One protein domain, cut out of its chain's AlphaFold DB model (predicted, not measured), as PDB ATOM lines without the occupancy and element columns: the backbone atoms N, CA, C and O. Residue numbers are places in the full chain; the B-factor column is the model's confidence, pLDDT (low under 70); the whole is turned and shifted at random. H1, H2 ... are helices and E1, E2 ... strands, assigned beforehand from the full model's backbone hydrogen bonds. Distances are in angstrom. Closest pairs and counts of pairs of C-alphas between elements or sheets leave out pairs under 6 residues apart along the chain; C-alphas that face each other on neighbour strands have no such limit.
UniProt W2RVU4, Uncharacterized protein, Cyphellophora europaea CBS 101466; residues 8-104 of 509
ATOM      1  N   ALA A   8     -49.724  46.330  40.335       86.88
ATOM      2  CA  ALA A   8     -51.007  46.024  40.945       86.88
ATOM      3  C   ALA A   8     -51.048  44.553  41.370       86.88
ATOM      4  O   ALA A   8     -50.430  43.697  40.741       86.88
ATOM      5  N   PHE A   9     -51.829  44.253  42.408       88.81
ATOM      6  CA  PHE A   9     -52.072  42.885  42.857       88.81
ATOM      7  C   PHE A   9     -52.471  41.977  41.674       88.81
ATOM      8  O   PHE A   9     -53.348  42.376  40.900       88.81
ATOM      9  N   PRO A  10     -51.874  40.777  41.520       91.38
ATOM     10  CA  PRO A  10     -51.072  40.023  42.500       91.38
ATOM     11  C   PRO A  10     -49.548  40.258  42.476       91.38
ATOM     12  O   PRO A  10     -48.840  39.671  43.297       91.38
ATOM     13  N   SER A  11     -49.034  41.102  41.576       91.56
ATOM     14  CA  SER A  11     -47.591  41.291  41.385       91.56
ATOM     15  C   SER A  11     -47.231  42.769  41.339       91.56
ATOM     16  O   SER A  11     -47.623  43.471  40.412       91.56
ATOM     17  N   TYR A  12     -46.462  43.222  42.326       90.38
ATOM     18  CA  TYR A  12     -45.956  44.586  42.434       90.38
ATOM     19  C   TYR A  12     -44.474  44.645  42.070       90.38
ATOM     20  O   TYR A  12     -43.678  43.845  42.557       90.38
ATOM     21  N   SER A  13     -44.090  45.605  41.230       86.75
ATOM     22  CA  SER A  13     -42.699  45.757  40.780       86.75
ATOM     23  C   SER A  13     -41.710  46.117  41.901       86.75
ATOM     24  O   SER A  13     -40.520  45.821  41.791       86.75
ATOM     25  N   ASP A  14     -42.211  46.730  42.972       88.19
ATOM     26  CA  ASP A  14     -41.513  47.131  44.194       88.19
ATOM     27  C   ASP A  14     -41.726  46.161  45.369       88.19
ATOM     28  O   ASP A  14     -41.176  46.376  46.450       88.19
ATOM     29  N   GLY A  15     -42.466  45.066  45.162       89.12
ATOM     30  CA  GLY A  15     -42.691  44.048  46.184       89.12
ATOM     31  C   GLY A  15     -41.404  43.300  46.547       89.12
ATOM     32  O   GLY A  15     -40.693  42.781  45.681       89.12
ATOM     33  N   ASP A  16     -41.115  43.215  47.843       91.12
ATOM     34  CA  ASP A  16     -39.916  42.602  48.420       91.12
ATOM     35  C   ASP A  16     -40.129  41.152  48.893       91.12
ATOM     36  O   ASP A  16     -39.170  40.499  49.316       91.12
ATOM     37  N   VAL A  17     -41.349  40.621  48.776       92.56
ATOM     38  CA  VAL A  17     -41.717  39.242  49.120       92.56
ATOM     39  C   VAL A  17     -42.296  38.522  47.904       92.56
ATOM     40  O   VAL A  17     -43.299  38.950  47.344       92.56
ATOM     41  N   ALA A  18     -41.707  37.387  47.530       92.25
ATOM     42  CA  ALA A  18     -42.265  36.479  46.535       92.25
ATOM     43  C   ALA A  18     -42.959  35.297  47.223       92.25
ATOM     44  O   ALA A  18     -42.374  34.655  48.097       92.25
ATOM     45  N   ILE A  19     -44.191  34.990  46.819       92.50
ATOM     46  CA  ILE A  19     -44.952  33.838  47.310       92.50
ATOM     47  C   ILE A  19     -45.325  32.954  46.125       92.50
ATOM     48  O   ILE A  19     -45.972  33.403  45.180       92.50
ATOM     49  N   TYR A  20     -44.943  31.684  46.197       89.69
ATOM     50  CA  TYR A  20     -45.230  30.679  45.182       89.69
ATOM     51  C   TYR A  20     -46.224  29.671  45.745       89.69
ATOM     52  O   TYR A  20     -45.877  28.873  46.617       89.69
ATOM     53  N   LEU A  21     -47.462  29.713  45.252       87.38
ATOM     54  CA  LEU A  21     -48.482  28.729  45.617       87.38
ATOM     55  C   LEU A  21     -48.505  27.560  44.628       87.38
ATOM     56  O   LEU A  21     -48.622  26.401  45.016       87.38
ATOM     57  N   SER A  22     -48.364  27.877  43.343       81.81
ATOM     58  CA  SER A  22     -48.207  26.927  42.242       81.81
ATOM     59  C   SER A  22     -47.372  27.578  41.129       81.81
ATOM     60  O   SER A  22     -47.146  28.790  41.174       81.81
ATOM     61  N   PRO A  23     -46.924  26.830  40.102       77.50
ATOM     62  CA  PRO A  23     -46.233  27.424  38.952       77.50
ATOM     63  C   PRO A  23     -47.043  28.503  38.221       77.50
ATOM     64  O   PRO A  23     -46.462  29.347  37.547       77.50
ATOM     65  N   GLU A  24     -48.371  28.459  38.337       80.19
ATOM     66  CA  GLU A  24     -49.300  29.385  37.682       80.19
ATOM     67  C   GLU A  24     -49.763  30.509  38.623       80.19
ATOM     68  O   GLU A  24     -50.228  31.547  38.162       80.19
ATOM     69  N   MET A  25     -49.620  30.326  39.941       84.69
ATOM     70  CA  MET A  25     -50.061  31.274  40.966       84.69
ATOM     71  C   MET A  25     -48.874  31.760  41.794       84.69
ATOM     72  O   MET A  25     -48.511  31.179  42.825       84.69
ATOM     73  N   THR A  26     -48.289  32.861  41.330       89.69
ATOM     74  CA  THR A  26     -47.175  33.554  41.979       89.69
ATOM     75  C   THR A  26     -47.586  34.963  42.373       89.69
ATOM     76  O   THR A  26     -48.227  35.656  41.585       89.69
ATOM     77  N   TYR A  27     -47.161  35.400  43.552       92.75
ATOM     78  CA  TYR A  27     -47.432  36.731  44.076       92.75
ATOM     79  C   TYR A  27     -46.120  37.447  44.368       92.75
ATOM     80  O   TYR A  27     -45.178  36.836  44.877       92.75
ATOM     81  N   GLN A  28     -46.083  38.746  44.092       93.75
ATOM     82  CA  GLN A  28     -44.994  39.625  44.499       93.75
ATOM     83  C   GLN A  28     -45.580  40.772  45.316       93.75
ATOM     84  O   GLN A  28     -46.237  41.652  44.765       93.75
ATOM     85  N   LEU A  29     -45.394  40.711  46.632       94.88
ATOM     86  CA  LEU A  29     -46.091  41.511  47.640       94.88
ATOM     87  C   LEU A  29     -45.090  42.234  48.554       94.88
ATOM     88  O   LEU A  29     -43.892  41.961  48.536       94.88
ATOM     89  N   HIS A  30     -45.599  43.149  49.372       94.44
ATOM     90  CA  HIS A  30     -44.837  43.953  50.324       94.44
ATOM     91  C   HIS A  30     -44.814  43.321  51.716       94.44
ATOM     92  O   HIS A  30     -45.867  43.057  52.305       94.44
ATOM     93  N   SER A  31     -43.623  43.169  52.289       93.25
ATOM     94  CA  SER A  31     -43.403  42.649  53.638       93.25
ATOM     95  C   SER A  31     -44.142  43.464  54.692       93.25
ATOM     96  O   SER A  31     -44.731  42.887  55.600       93.25
ATOM     97  N   GLN A  32     -44.177  44.793  54.550       93.19
ATOM     98  CA  GLN A  32     -44.874  45.684  55.478       93.19
ATOM     99  C   GLN A  32     -46.377  45.383  55.554       93.19
ATOM    100  O   GLN A  32     -46.918  45.267  56.651       93.19
ATOM    101  N   VAL A  33     -47.033  45.203  54.402       94.50
ATOM    102  CA  VAL A  33     -48.466  44.872  54.335       94.50
ATOM    103  C   VAL A  33     -48.713  43.482  54.923       94.50
ATOM    104  O   VAL A  33     -49.611  43.300  55.738       94.50
ATOM    105  N   LEU A  34     -47.880  42.500  54.566       95.12
ATOM    106  CA  LEU A  34     -48.021  41.132  55.067       95.12
ATOM    107  C   LEU A  34     -47.872  41.048  56.595       95.12
ATOM    108  O   LEU A  34     -48.693  40.401  57.240       95.12
ATOM    109  N   LYS A  35     -46.883  41.740  57.178       94.38
ATOM    110  CA  LYS A  35     -46.679  41.814  58.638       94.38
ATOM    111  C   LYS A  35     -47.876  42.426  59.362       94.38
ATOM    112  O   LYS A  35     -48.269  41.938  60.408       94.38
ATOM    113  N   GLN A  36     -48.465  43.482  58.800       94.62
ATOM    114  CA  GLN A  36     -49.586  44.191  59.422       94.62
ATOM    115  C   GLN A  36     -50.857  43.329  59.545       94.62
ATOM    116  O   GLN A  36     -51.704  43.563  60.413       94.62
ATOM    117  N   HIS A  37     -51.021  42.356  58.648       93.88
ATOM    118  CA  HIS A  37     -52.261  41.597  58.515       93.88
ATOM    119  C   HIS A  37     -52.158  40.120  58.918       93.88
ATOM    120  O   HIS A  37     -53.186  39.445  58.944       93.88
ATOM    121  N   SER A  38     -50.964  39.617  59.244       95.81
ATOM    122  CA  SER A  38     -50.730  38.207  59.570       95.81
ATOM    123  C   SER A  38     -49.608  38.058  60.594       95.81
ATOM    124  O   SER A  38     -48.461  38.423  60.326       95.81
ATOM    125  N   THR A  39     -49.922  37.432  61.731       94.50
ATOM    126  CA  THR A  39     -48.933  37.152  62.786       94.50
ATOM    127  C   THR A  39     -47.857  36.167  62.318       94.50
ATOM    128  O   THR A  39     -46.690  36.287  62.688       94.50
ATOM    129  N   PHE A  40     -48.201  35.244  61.411       94.12
ATOM    130  CA  PHE A  40     -47.221  34.369  60.762       94.12
ATOM    131  C   PHE A  40     -46.153  35.173  60.007       94.12
ATOM    132  O   PHE A  40     -44.952  34.920  60.143       94.12
ATOM    133  N   PHE A  41     -46.569  36.149  59.193       94.31
ATOM    134  CA  PHE A  41     -45.622  36.971  58.443       94.31
ATOM    135  C   PHE A  41     -44.865  37.940  59.343       94.31
ATOM    136  O   PHE A  41     -43.689  38.186  59.086       94.31
ATOM    137  N   GLU A  42     -45.492  38.448  60.401       92.94
ATOM    138  CA  GLU A  42     -44.815  39.222  61.440       92.94
ATOM    139  C   GLU A  42     -43.620  38.457  62.028       92.94
ATOM    140  O   GLU A  42     -42.496  38.967  62.021       92.94
ATOM    141  N   GLU A  43     -43.829  37.195  62.415       92.69
ATOM    142  CA  GLU A  43     -42.776  36.329  62.947       92.69
ATOM    143  C   GLU A  43     -41.688  36.044  61.896       92.69
ATOM    144  O   GLU A  43     -40.500  36.279  62.137       92.69
ATOM    145  N   LYS A  44     -42.065  35.563  60.702       89.94
ATOM    146  CA  LYS A  44     -41.099  35.101  59.680       89.94
ATOM    147  C   LYS A  44     -40.340  36.220  58.977       89.94
ATOM    148  O   LYS A  44     -39.229  35.999  58.495       89.94
ATOM    149  N   LEU A  45     -40.912  37.418  58.910       90.56
ATOM    150  CA  LEU A  45     -40.281  38.583  58.289       90.56
ATOM    151  C   LEU A  45     -39.605  39.504  59.318       90.56
ATOM    152  O   LEU A  45     -39.132  40.582  58.951       90.56
ATOM    153  N   SER A  46     -39.550  39.115  60.597       87.38
ATOM    154  CA  SER A  46     -38.791  39.831  61.633       87.38
ATOM    155  C   SER A  46     -37.290  39.889  61.311       87.38
ATOM    156  O   SER A  46     -36.635  40.906  61.542       87.38
ATOM    157  N   VAL A  47     -36.756  38.828  60.695       83.50
ATOM    158  CA  VAL A  47     -35.359  38.742  60.259       83.50
ATOM    159  C   VAL A  47     -35.148  39.574  58.983       83.50
ATOM    160  O   VAL A  47     -35.951  39.470  58.049       83.50
ATOM    161  N   PRO A  48     -34.070  40.380  58.887       79.50
ATOM    162  CA  PRO A  48     -33.753  41.125  57.671       79.50
ATOM    163  C   PRO A  48     -33.568  40.196  56.467       79.50
ATOM    164  O   PRO A  48     -32.857  39.194  56.550       79.50
ATOM    165  N   GLY A  49     -34.191  40.547  55.344       78.19
ATOM    166  CA  GLY A  49     -34.127  39.775  54.105       78.19
ATOM    167  C   GLY A  49     -32.730  39.767  53.487       78.19
ATOM    168  O   GLY A  49     -31.846  40.547  53.861       78.19
ATOM    169  N   THR A  50     -32.526  38.887  52.506       83.44
ATOM    170  CA  THR A  50     -31.229  38.766  51.831       83.44
ATOM    171  C   THR A  50     -30.836  40.091  51.172       83.44
ATOM    172  O   THR A  50     -31.621  40.717  50.458       83.44
ATOM    173  N   LYS A  51     -29.577  40.511  51.351       83.12
ATOM    174  CA  LYS A  51     -29.021  41.689  50.673       83.12
ATOM    175  C   LYS A  51     -28.841  41.408  49.181       83.12
ATOM    176  O   LYS A  51     -27.855  40.816  48.756       83.12
ATOM    177  N   LEU A  52     -29.802  41.852  48.379       83.62
ATOM    178  CA  LEU A  52     -29.784  41.666  46.930       83.62
ATOM    179  C   LEU A  52     -28.742  42.554  46.231       83.62
ATOM    180  O   LEU A  52     -28.589  43.751  46.532       83.62
ATOM    181  N   THR A  53     -28.090  41.980  45.218       83.75
ATOM    182  CA  THR A  53     -27.212  42.710  44.291       83.75
ATOM    183  C   THR A  53     -27.972  43.810  43.539       83.75
ATOM    184  O   THR A  53     -29.182  43.730  43.333       83.75
ATOM    185  N   ALA A  54     -27.264  44.852  43.080       79.38
ATOM    186  CA  ALA A  54     -27.877  45.964  42.340       79.38
ATOM    187  C   ALA A  54     -28.602  45.503  41.062       79.38
ATOM    188  O   ALA A  54     -29.647  46.049  40.711       79.38
ATOM    189  N   LYS A  55     -28.076  44.462  40.400       83.31
ATOM    190  CA  LYS A  55     -28.719  43.829  39.246       83.31
ATOM    191  C   LYS A  55     -30.015  43.121  39.647       83.31
ATOM    192  O   LYS A  55     -31.044  43.412  39.059       83.31
ATOM    193  N   ALA A  56     -29.986  42.287  40.690       79.25
ATOM    194  CA  ALA A  56     -31.177  41.588  41.175       79.25
ATOM    195  C   ALA A  56     -32.284  42.558  41.628       79.25
ATOM    196  O   ALA A  56     -33.451  42.341  41.319       79.25
ATOM    197  N   ARG A  57     -31.923  43.678  42.272       79.00
ATOM    198  CA  ARG A  57     -32.874  44.752  42.610       79.00
ATOM    199  C   ARG A  57     -33.485  45.413  41.376       79.00
ATOM    200  O   ARG A  57     -34.691  45.611  41.334       79.00
ATOM    201  N   LYS A  58     -32.676  45.727  40.357       78.19
ATOM    202  CA  LYS A  58     -33.174  46.275  39.080       78.19
ATOM    203  C   LYS A  58     -34.085  45.279  38.352       78.19
ATOM    204  O   LYS A  58     -35.065  45.661  37.715       78.19
ATOM    205  N   ASP A  59     -33.788  43.994  38.497       79.69
ATOM    206  CA  ASP A  59     -34.581  42.910  37.935       79.69
ATOM    207  C   ASP A  59     -35.861  42.629  38.745       79.69
ATOM    208  O   ASP A  59     -36.657  41.803  38.311       79.69
ATOM    209  N   GLY A  60     -36.113  43.360  39.841       79.12
ATOM    210  CA  GLY A  60     -37.315  43.218  40.663       79.12
ATOM    211  C   GLY A  60     -37.330  41.932  41.487       79.12
ATOM    212  O   GLY A  60     -38.398  41.399  41.755       79.12
ATOM    213  N   ALA A  61     -36.165  41.382  41.845       84.12
ATOM    214  CA  ALA A  61     -36.101  40.196  42.691       84.12
ATOM    215  C   ALA A  61     -36.567  40.513  44.120       84.12
ATOM    216  O   ALA A  61     -36.190  41.538  44.690       84.12
ATOM    217  N   ALA A  62     -37.337  39.600  44.708       86.44
ATOM    218  CA  ALA A  62     -37.775  39.691  46.095       86.44
ATOM    219  C   ALA A  62     -36.646  39.310  47.068       86.44
ATOM    220  O   ALA A  62     -35.848  38.410  46.797       86.44
ATOM    221  N   ALA A  63     -36.587  39.987  48.216       86.69
ATOM    222  CA  ALA A  63     -35.626  39.699  49.283       86.69
ATOM    223  C   ALA A  63     -36.057  38.502  50.147       86.69
ATOM    224  O   ALA A  63     -35.213  37.850  50.766       86.69
ATOM    225  N   TYR A  64     -37.359  38.207  50.161       90.31
ATOM    226  CA  TYR A  64     -37.964  37.070  50.845       90.31
ATOM    227  C   TYR A  64     -38.686  36.163  49.849       90.31
ATOM    228  O   TYR A  64     -39.282  36.639  48.882       90.31
ATOM    229  N   CYS A  65     -38.670  34.856  50.104       90.38
ATOM    230  CA  CYS A  65     -39.386  33.874  49.298       90.38
ATOM    231  C   CYS A  65     -40.130  32.884  50.194       90.38
ATOM    232  O   CYS A  65     -39.535  32.320  51.116       90.38
ATOM    233  N   PHE A  66     -41.404  32.650  49.892       91.25
ATOM    234  CA  PHE A  66     -42.224  31.617  50.512       91.25
ATOM    235  C   PHE A  66     -42.767  30.673  49.447       91.25
ATOM    236  O   PHE A  66     -43.250  31.105  48.403       91.25
ATOM    237  N   GLU A  67     -42.708  29.380  49.728       89.81
ATOM    238  CA  GLU A  67     -43.275  28.333  48.882       89.81
ATOM    239  C   GLU A  67     -44.350  27.583  49.667       89.81
ATOM    240  O   GLU A  67     -44.109  27.171  50.805       89.81
ATOM    241  N   LEU A  68     -45.525  27.396  49.066       87.25
ATOM    242  CA  LEU A  68     -46.572  26.567  49.648       87.25
ATOM    243  C   LEU A  68     -46.152  25.102  49.571       87.25
ATOM    244  O   LEU A  68     -45.891  24.565  48.492       87.25
ATOM    245  N   VAL A  69     -46.090  24.455  50.730       83.31
ATOM    246  CA  VAL A  69     -45.801  23.029  50.840       83.31
ATOM    247  C   VAL A  69     -47.007  22.352  51.446       83.31
ATOM    248  O   VAL A  69     -47.403  22.681  52.563       83.31
ATOM    249  N   SER A  70     -47.559  21.379  50.729       77.44
ATOM    250  CA  SER A  70     -48.630  20.546  51.254       77.44
ATOM    251  C   SER A  70     -48.164  19.127  51.525       77.44
ATOM    252  O   SER A  70     -47.321  18.580  50.806       77.44
ATOM    253  N   ARG A  71     -48.722  18.526  52.578       66.00
ATOM    254  CA  ARG A  71     -48.502  17.112  52.908       66.00
ATOM    255  C   ARG A  71     -49.502  16.196  52.203       66.00
ATOM    256  O   ARG A  71     -49.219  15.011  52.043       66.00
ATOM    257  N   SER A  72     -50.645  16.730  51.769       68.31
ATOM    258  CA  SER A  72     -51.693  15.998  51.050       68.31
ATOM    259  C   SER A  72     -52.504  16.935  50.143       68.31
ATOM    260  O   SER A  72     -52.398  18.152  50.234       68.31
ATOM    261  N   GLN A  73     -53.344  16.393  49.258       66.12
ATOM    262  CA  GLN A  73     -54.251  17.235  48.462       66.12
ATOM    263  C   GLN A  73     -55.346  17.913  49.305       66.12
ATOM    264  O   GLN A  73     -55.904  18.919  48.864       66.12
ATOM    265  N   ASP A  74     -55.633  17.382  50.501       65.38
ATOM    266  CA  ASP A  74     -56.687  17.882  51.388       65.38
ATOM    267  C   ASP A  74     -56.205  18.856  52.467       65.38
ATOM    268  O   ASP A  74     -57.019  19.553  53.066       65.38
ATOM    269  N   ASP A  75     -54.901  18.955  52.681       74.38
ATOM    270  CA  ASP A  75     -54.294  19.933  53.577       74.38
ATOM    271  C   ASP A  75     -54.296  21.327  52.903       74.38
ATOM    272  O   ASP A  75     -53.918  21.420  51.726       74.38
ATOM    273  N   PRO A  76     -54.715  22.418  53.585       71.00
ATOM    274  CA  PRO A  76     -54.608  23.787  53.056       71.00
ATOM    275  C   PRO A  76     -53.165  24.173  52.687       71.00
ATOM    276  O   PRO A  76     -52.949  25.107  51.908       71.00
ATOM    277  N   GLY A  77     -52.189  23.416  53.196       81.50
ATOM    278  CA  GLY A  77     -50.771  23.611  52.967       81.50
ATOM    279  C   GLY A  77     -50.204  24.668  53.904       81.50
ATOM    280  O   GLY A  77     -50.923  25.473  54.491       81.50
ATOM    281  N   VAL A  78     -48.884  24.666  54.058       85.06
ATOM    282  CA  VAL A  78     -48.176  25.614  54.921       85.06
ATOM    283  C   VAL A  78     -47.124  26.339  54.100       85.06
ATOM    284  O   VAL A  78     -46.358  25.715  53.358       85.06
ATOM    285  N   LEU A  79     -47.060  27.663  54.240       89.00
ATOM    286  CA  LEU A  79     -45.993  28.449  53.633       89.00
ATOM    287  C   LEU A  79     -44.669  28.175  54.345       89.00
ATOM    288  O   LEU A  79     -44.524  28.383  55.549       89.00
ATOM    289  N   GLN A  80     -43.673  27.738  53.582       88.00
ATOM    290  CA  GLN A  80     -42.308  27.580  54.062       88.00
ATOM    291  C   GLN A  80     -41.425  28.672  53.478       88.00
ATOM    292  O   GLN A  80     -41.353  28.849  52.261       88.00
ATOM    293  N   GLN A  81     -40.710  29.376  54.351       89.25
ATOM    294  CA  GLN A  81     -39.696  30.331  53.932       89.25
ATOM    295  C   GLN A  81     -38.528  29.593  53.267       89.25
ATOM    296  O   GLN A  81     -38.037  28.578  53.774       89.25
ATOM    297  N   ARG A  82     -38.074  30.106  52.126       88.44
ATOM    298  CA  ARG A  82     -36.911  29.603  51.395       88.44
ATOM    299  C   ARG A  82     -35.780  30.618  51.432       88.44
ATOM    300  O   ARG A  82     -36.002  31.827  51.404       88.44
ATOM    301  N   GLU A  83     -34.551  30.112  51.452       83.62
ATOM    302  CA  GLU A  83     -33.357  30.948  51.363       83.62
ATOM    303  C   GLU A  83     -33.231  31.545  49.956       83.62
ATOM    304  O   GLU A  83     -33.165  30.822  48.956       83.62
ATOM    305  N   VAL A  84     -33.159  32.873  49.881       85.19
ATOM    306  CA  VAL A  84     -32.892  33.610  48.642       85.19
ATOM    307  C   VAL A  84     -31.407  33.962  48.592       85.19
ATOM    308  O   VAL A  84     -30.853  34.454  49.573       85.19
ATOM    309  N   GLN A  85     -30.749  33.702  47.463       84.00
ATOM    310  CA  GLN A  85     -29.355  34.084  47.217       84.00
ATOM    311  C   GLN A  85     -29.242  35.564  46.808       84.00
ATOM    312  O   GLN A  85     -30.195  36.162  46.317       84.00
ATOM    313  N   GLU A  86     -28.048  36.157  46.908       82.81
ATOM    314  CA  GLU A  86     -27.802  37.572  46.545       82.81
ATOM    315  C   GLU A  86     -28.118  37.910  45.070       82.81
ATOM    316  O   GLU A  86     -28.359  39.066  44.704       82.81
ATOM    317  N   ASN A  87     -28.120  36.890  44.205       77.81
ATOM    318  CA  ASN A  87     -28.490  36.981  42.792       77.81
ATOM    319  C   ASN A  87     -30.017  36.934  42.552       77.81
ATOM    320  O   ASN A  87     -30.435  36.952  41.397       77.81
ATOM    321  N   GLY A  88     -30.831  36.851  43.611       74.81
ATOM    322  CA  GLY A  88     -32.291  36.765  43.549       74.81
ATOM    323  C   GLY A  88     -32.847  35.360  43.292       74.81
ATOM    324  O   GLY A  88     -34.059  35.201  43.183       74.81
ATOM    325  N   LYS A  89     -32.001  34.325  43.183       80.94
ATOM    326  CA  LYS A  89     -32.454  32.941  42.980       80.94
ATOM    327  C   LYS A  89     -32.794  32.264  44.302       80.94
ATOM    328  O   LYS A  89     -32.056  32.371  45.280       80.94
ATOM    329  N   VAL A  90     -33.885  31.506  44.295       81.25
ATOM    330  CA  VAL A  90     -34.346  30.710  45.437       81.25
ATOM    331  C   VAL A  90     -33.557  29.403  45.497       81.25
ATOM    332  O   VAL A  90     -33.482  28.657  44.518       81.25
ATOM    333  N   LYS A  91     -32.948  29.116  46.646       78.12
ATOM    334  CA  LYS A  91     -32.203  27.877  46.883       78.12
ATOM    335  C   LYS A  91     -33.174  26.732  47.185       78.12
ATOM    336  O   LYS A  91     -34.121  26.914  47.943       78.12
ATOM    337  N   ASN A  92     -32.914  25.551  46.617       73.06
ATOM    338  CA  ASN A  92     -33.733  24.339  46.790       73.06
ATOM    339  C   ASN A  92     -35.229  24.552  46.490       73.06
ATOM    340  O   ASN A  92     -36.082  23.976  47.161       73.06
ATOM    341  N   SER A  93     -35.546  25.389  45.498       76.19
ATOM    342  CA  SER A  93     -36.936  25.635  45.113       76.19
ATOM    343  C   SER A  93     -37.595  24.351  44.618       76.19
ATOM    344  O   SER A  93     -37.089  23.687  43.702       76.19
ATOM    345  N   ILE A  94     -38.744  24.017  45.208       72.06
ATOM    346  CA  ILE A  94     -39.547  22.863  44.788       72.06
ATOM    347  C   ILE A  94     -40.051  23.087  43.357       72.06
ATOM    348  O   ILE A  94     -39.996  22.182  42.524       72.06
ATOM    349  N   PHE A  95     -40.453  24.318  43.046       70.06
ATOM    350  CA  PHE A  95     -40.993  24.694  41.741       70.06
ATOM    351  C   PHE A  95     -39.925  24.745  40.638       70.06
ATOM    352  O   PHE A  95     -40.235  24.467  39.482       70.06
ATOM    353  N   ALA A  96     -38.659  25.021  40.978       62.59
ATOM    354  CA  ALA A  96     -37.551  25.003  40.015       62.59
ATOM    355  C   ALA A  96     -36.981  23.597  39.735       62.59
ATOM    356  O   ALA A  96     -36.334  23.396  38.708       62.59
ATOM    357  N   SER A  97     -37.194  22.628  40.636       61.41
ATOM    358  CA  SER A  97     -36.527  21.314  40.592       61.41
ATOM    359  C   SER A  97     -37.274  20.244  39.778       61.41
ATOM    360  O   SER A  97     -36.732  19.163  39.558       61.41
ATOM    361  N   GLY A  98     -38.508  20.506  39.328       55.91
ATOM    362  CA  GLY A  98     -39.266  19.624  38.421       55.91
ATOM    363  C   GLY A  98     -39.658  18.238  38.972       55.91
ATOM    364  O   GLY A  98     -40.215  17.425  38.236       55.91
ATOM    365  N   LEU A  99     -39.391  17.944  40.248       48.62
ATOM    366  CA  LEU A  99     -39.668  16.654  40.890       48.62
ATOM    367  C   LEU A  99     -41.146  16.540  41.308       48.62
ATOM    368  O   LEU A  99     -41.628  17.361  42.076       48.62
ATOM    369  N   ASN A 100     -41.843  15.512  40.795       48.88
ATOM    370  CA  ASN A 100     -43.174  14.997  41.190       48.88
ATOM    371  C   ASN A 100     -44.182  16.014  41.772       48.88
ATOM    372  O   ASN A 100     -44.872  15.757  42.758       48.88
ATOM    373  N   LEU A 101     -44.321  17.152  41.090       54.62
ATOM    374  CA  LEU A 101     -45.128  18.295  41.518       54.62
ATOM    375  C   LEU A 101     -46.612  17.941  41.739       54.62
ATOM    376  O   LEU A 101     -47.264  18.489  42.617       54.62
ATOM    377  N   ARG A 102     -47.164  16.991  40.971       50.78
ATOM    378  CA  ARG A 102     -48.604  16.667  40.995       50.78
ATOM    379  C   ARG A 102     -49.111  16.044  42.301       50.78
ATOM    380  O   ARG A 102     -50.288  16.208  42.598       50.78
ATOM    381  N   GLN A 103     -48.268  15.342  43.062       48.50
ATOM    382  CA  GLN A 103     -48.694  14.657  44.295       48.50
ATOM    383  C   GLN A 103     -48.697  15.593  45.520       48.50
ATOM    384  O   GLN A 103     -49.391  15.320  46.492       48.50
ATOM    385  N   MET A 104     -47.934  16.693  45.466       52.28
ATOM    386  CA  MET A 104     -47.769  17.663  46.562       52.28
ATOM    387  C   MET A 104     -48.547  18.969  46.348       52.28
ATOM    388  O   MET A 104     -48.470  19.870  47.181       52.28
TER     389      MET A 104
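This is residues 8 to 104 of the 509 residues of an uncharacterized protein of Cyphellophora europaea CBS 101466 (UniProt W2RVU4). A twisted sheet of four short strands, made of two hairpins set side by side, has a pair of short helices, H1 and H2, grazing it, while H3 and H4 lie off the sheet at opposite ends of the domain. Residues 83 to 100, with no named element, swing out from E4 toward the H3 end and return to H4. The printed part has 97 residues with four named helices and four named strands, along the chain E1 E2 H1 H2 H3 E3 E4 H4; the sheet's order is E2 E1 E3 E4, mixed. The class is mixed, helices and strands, with under half of the residues in named elements. The whole is compact, with a radius of gyration of the C-alphas of 13.4 A and spans of 38 by 29 by 26 A.

E1, residues 17 to 20, and E2, residues 26 to 29, form an antiparallel hairpin, with N 19 and O 27 2.9 A apart. H1, residues 31 to 37, and H2, residues 39 to 44, touch only at the corner, closest at the C-alphas of Lys 35 and Glu 42, 4.2 A, with a shallow tilt of 28 degrees, opposite ways. H3, residues 54 to 58, is not on the sheet. E3, residues 64 to 69, is parallel to E1, with N 66 and O 18 2.9 A apart. E4, residues 78 to 82, forms an antiparallel hairpin with E3, with N 80 and O 67 2.9 A apart. H4, residues 101 to 104, is not on the sheet. In H1, H2 and H3 every O i to N i+4 pair is within hydrogen-bond range; H4 is too short for one.

E1 begins at C-alpha 17, (-41.717, 39.242, 49.120). E3, 16.1 A long, begins at C-alpha 64, (-37.964, 37.070, 50.845), and E4 is 12.5 A long. H4 ends at C-alpha 104, (-47.769, 17.663, 46.562).

The two C-alphas farthest apart, those of Ala 54 and Asp 74, are 41.2 A apart. The printed part has no cut, and the link from E4 to H4 is long. The model's pLDDT is under 70 at residues 71 to 74 and 96 to 104.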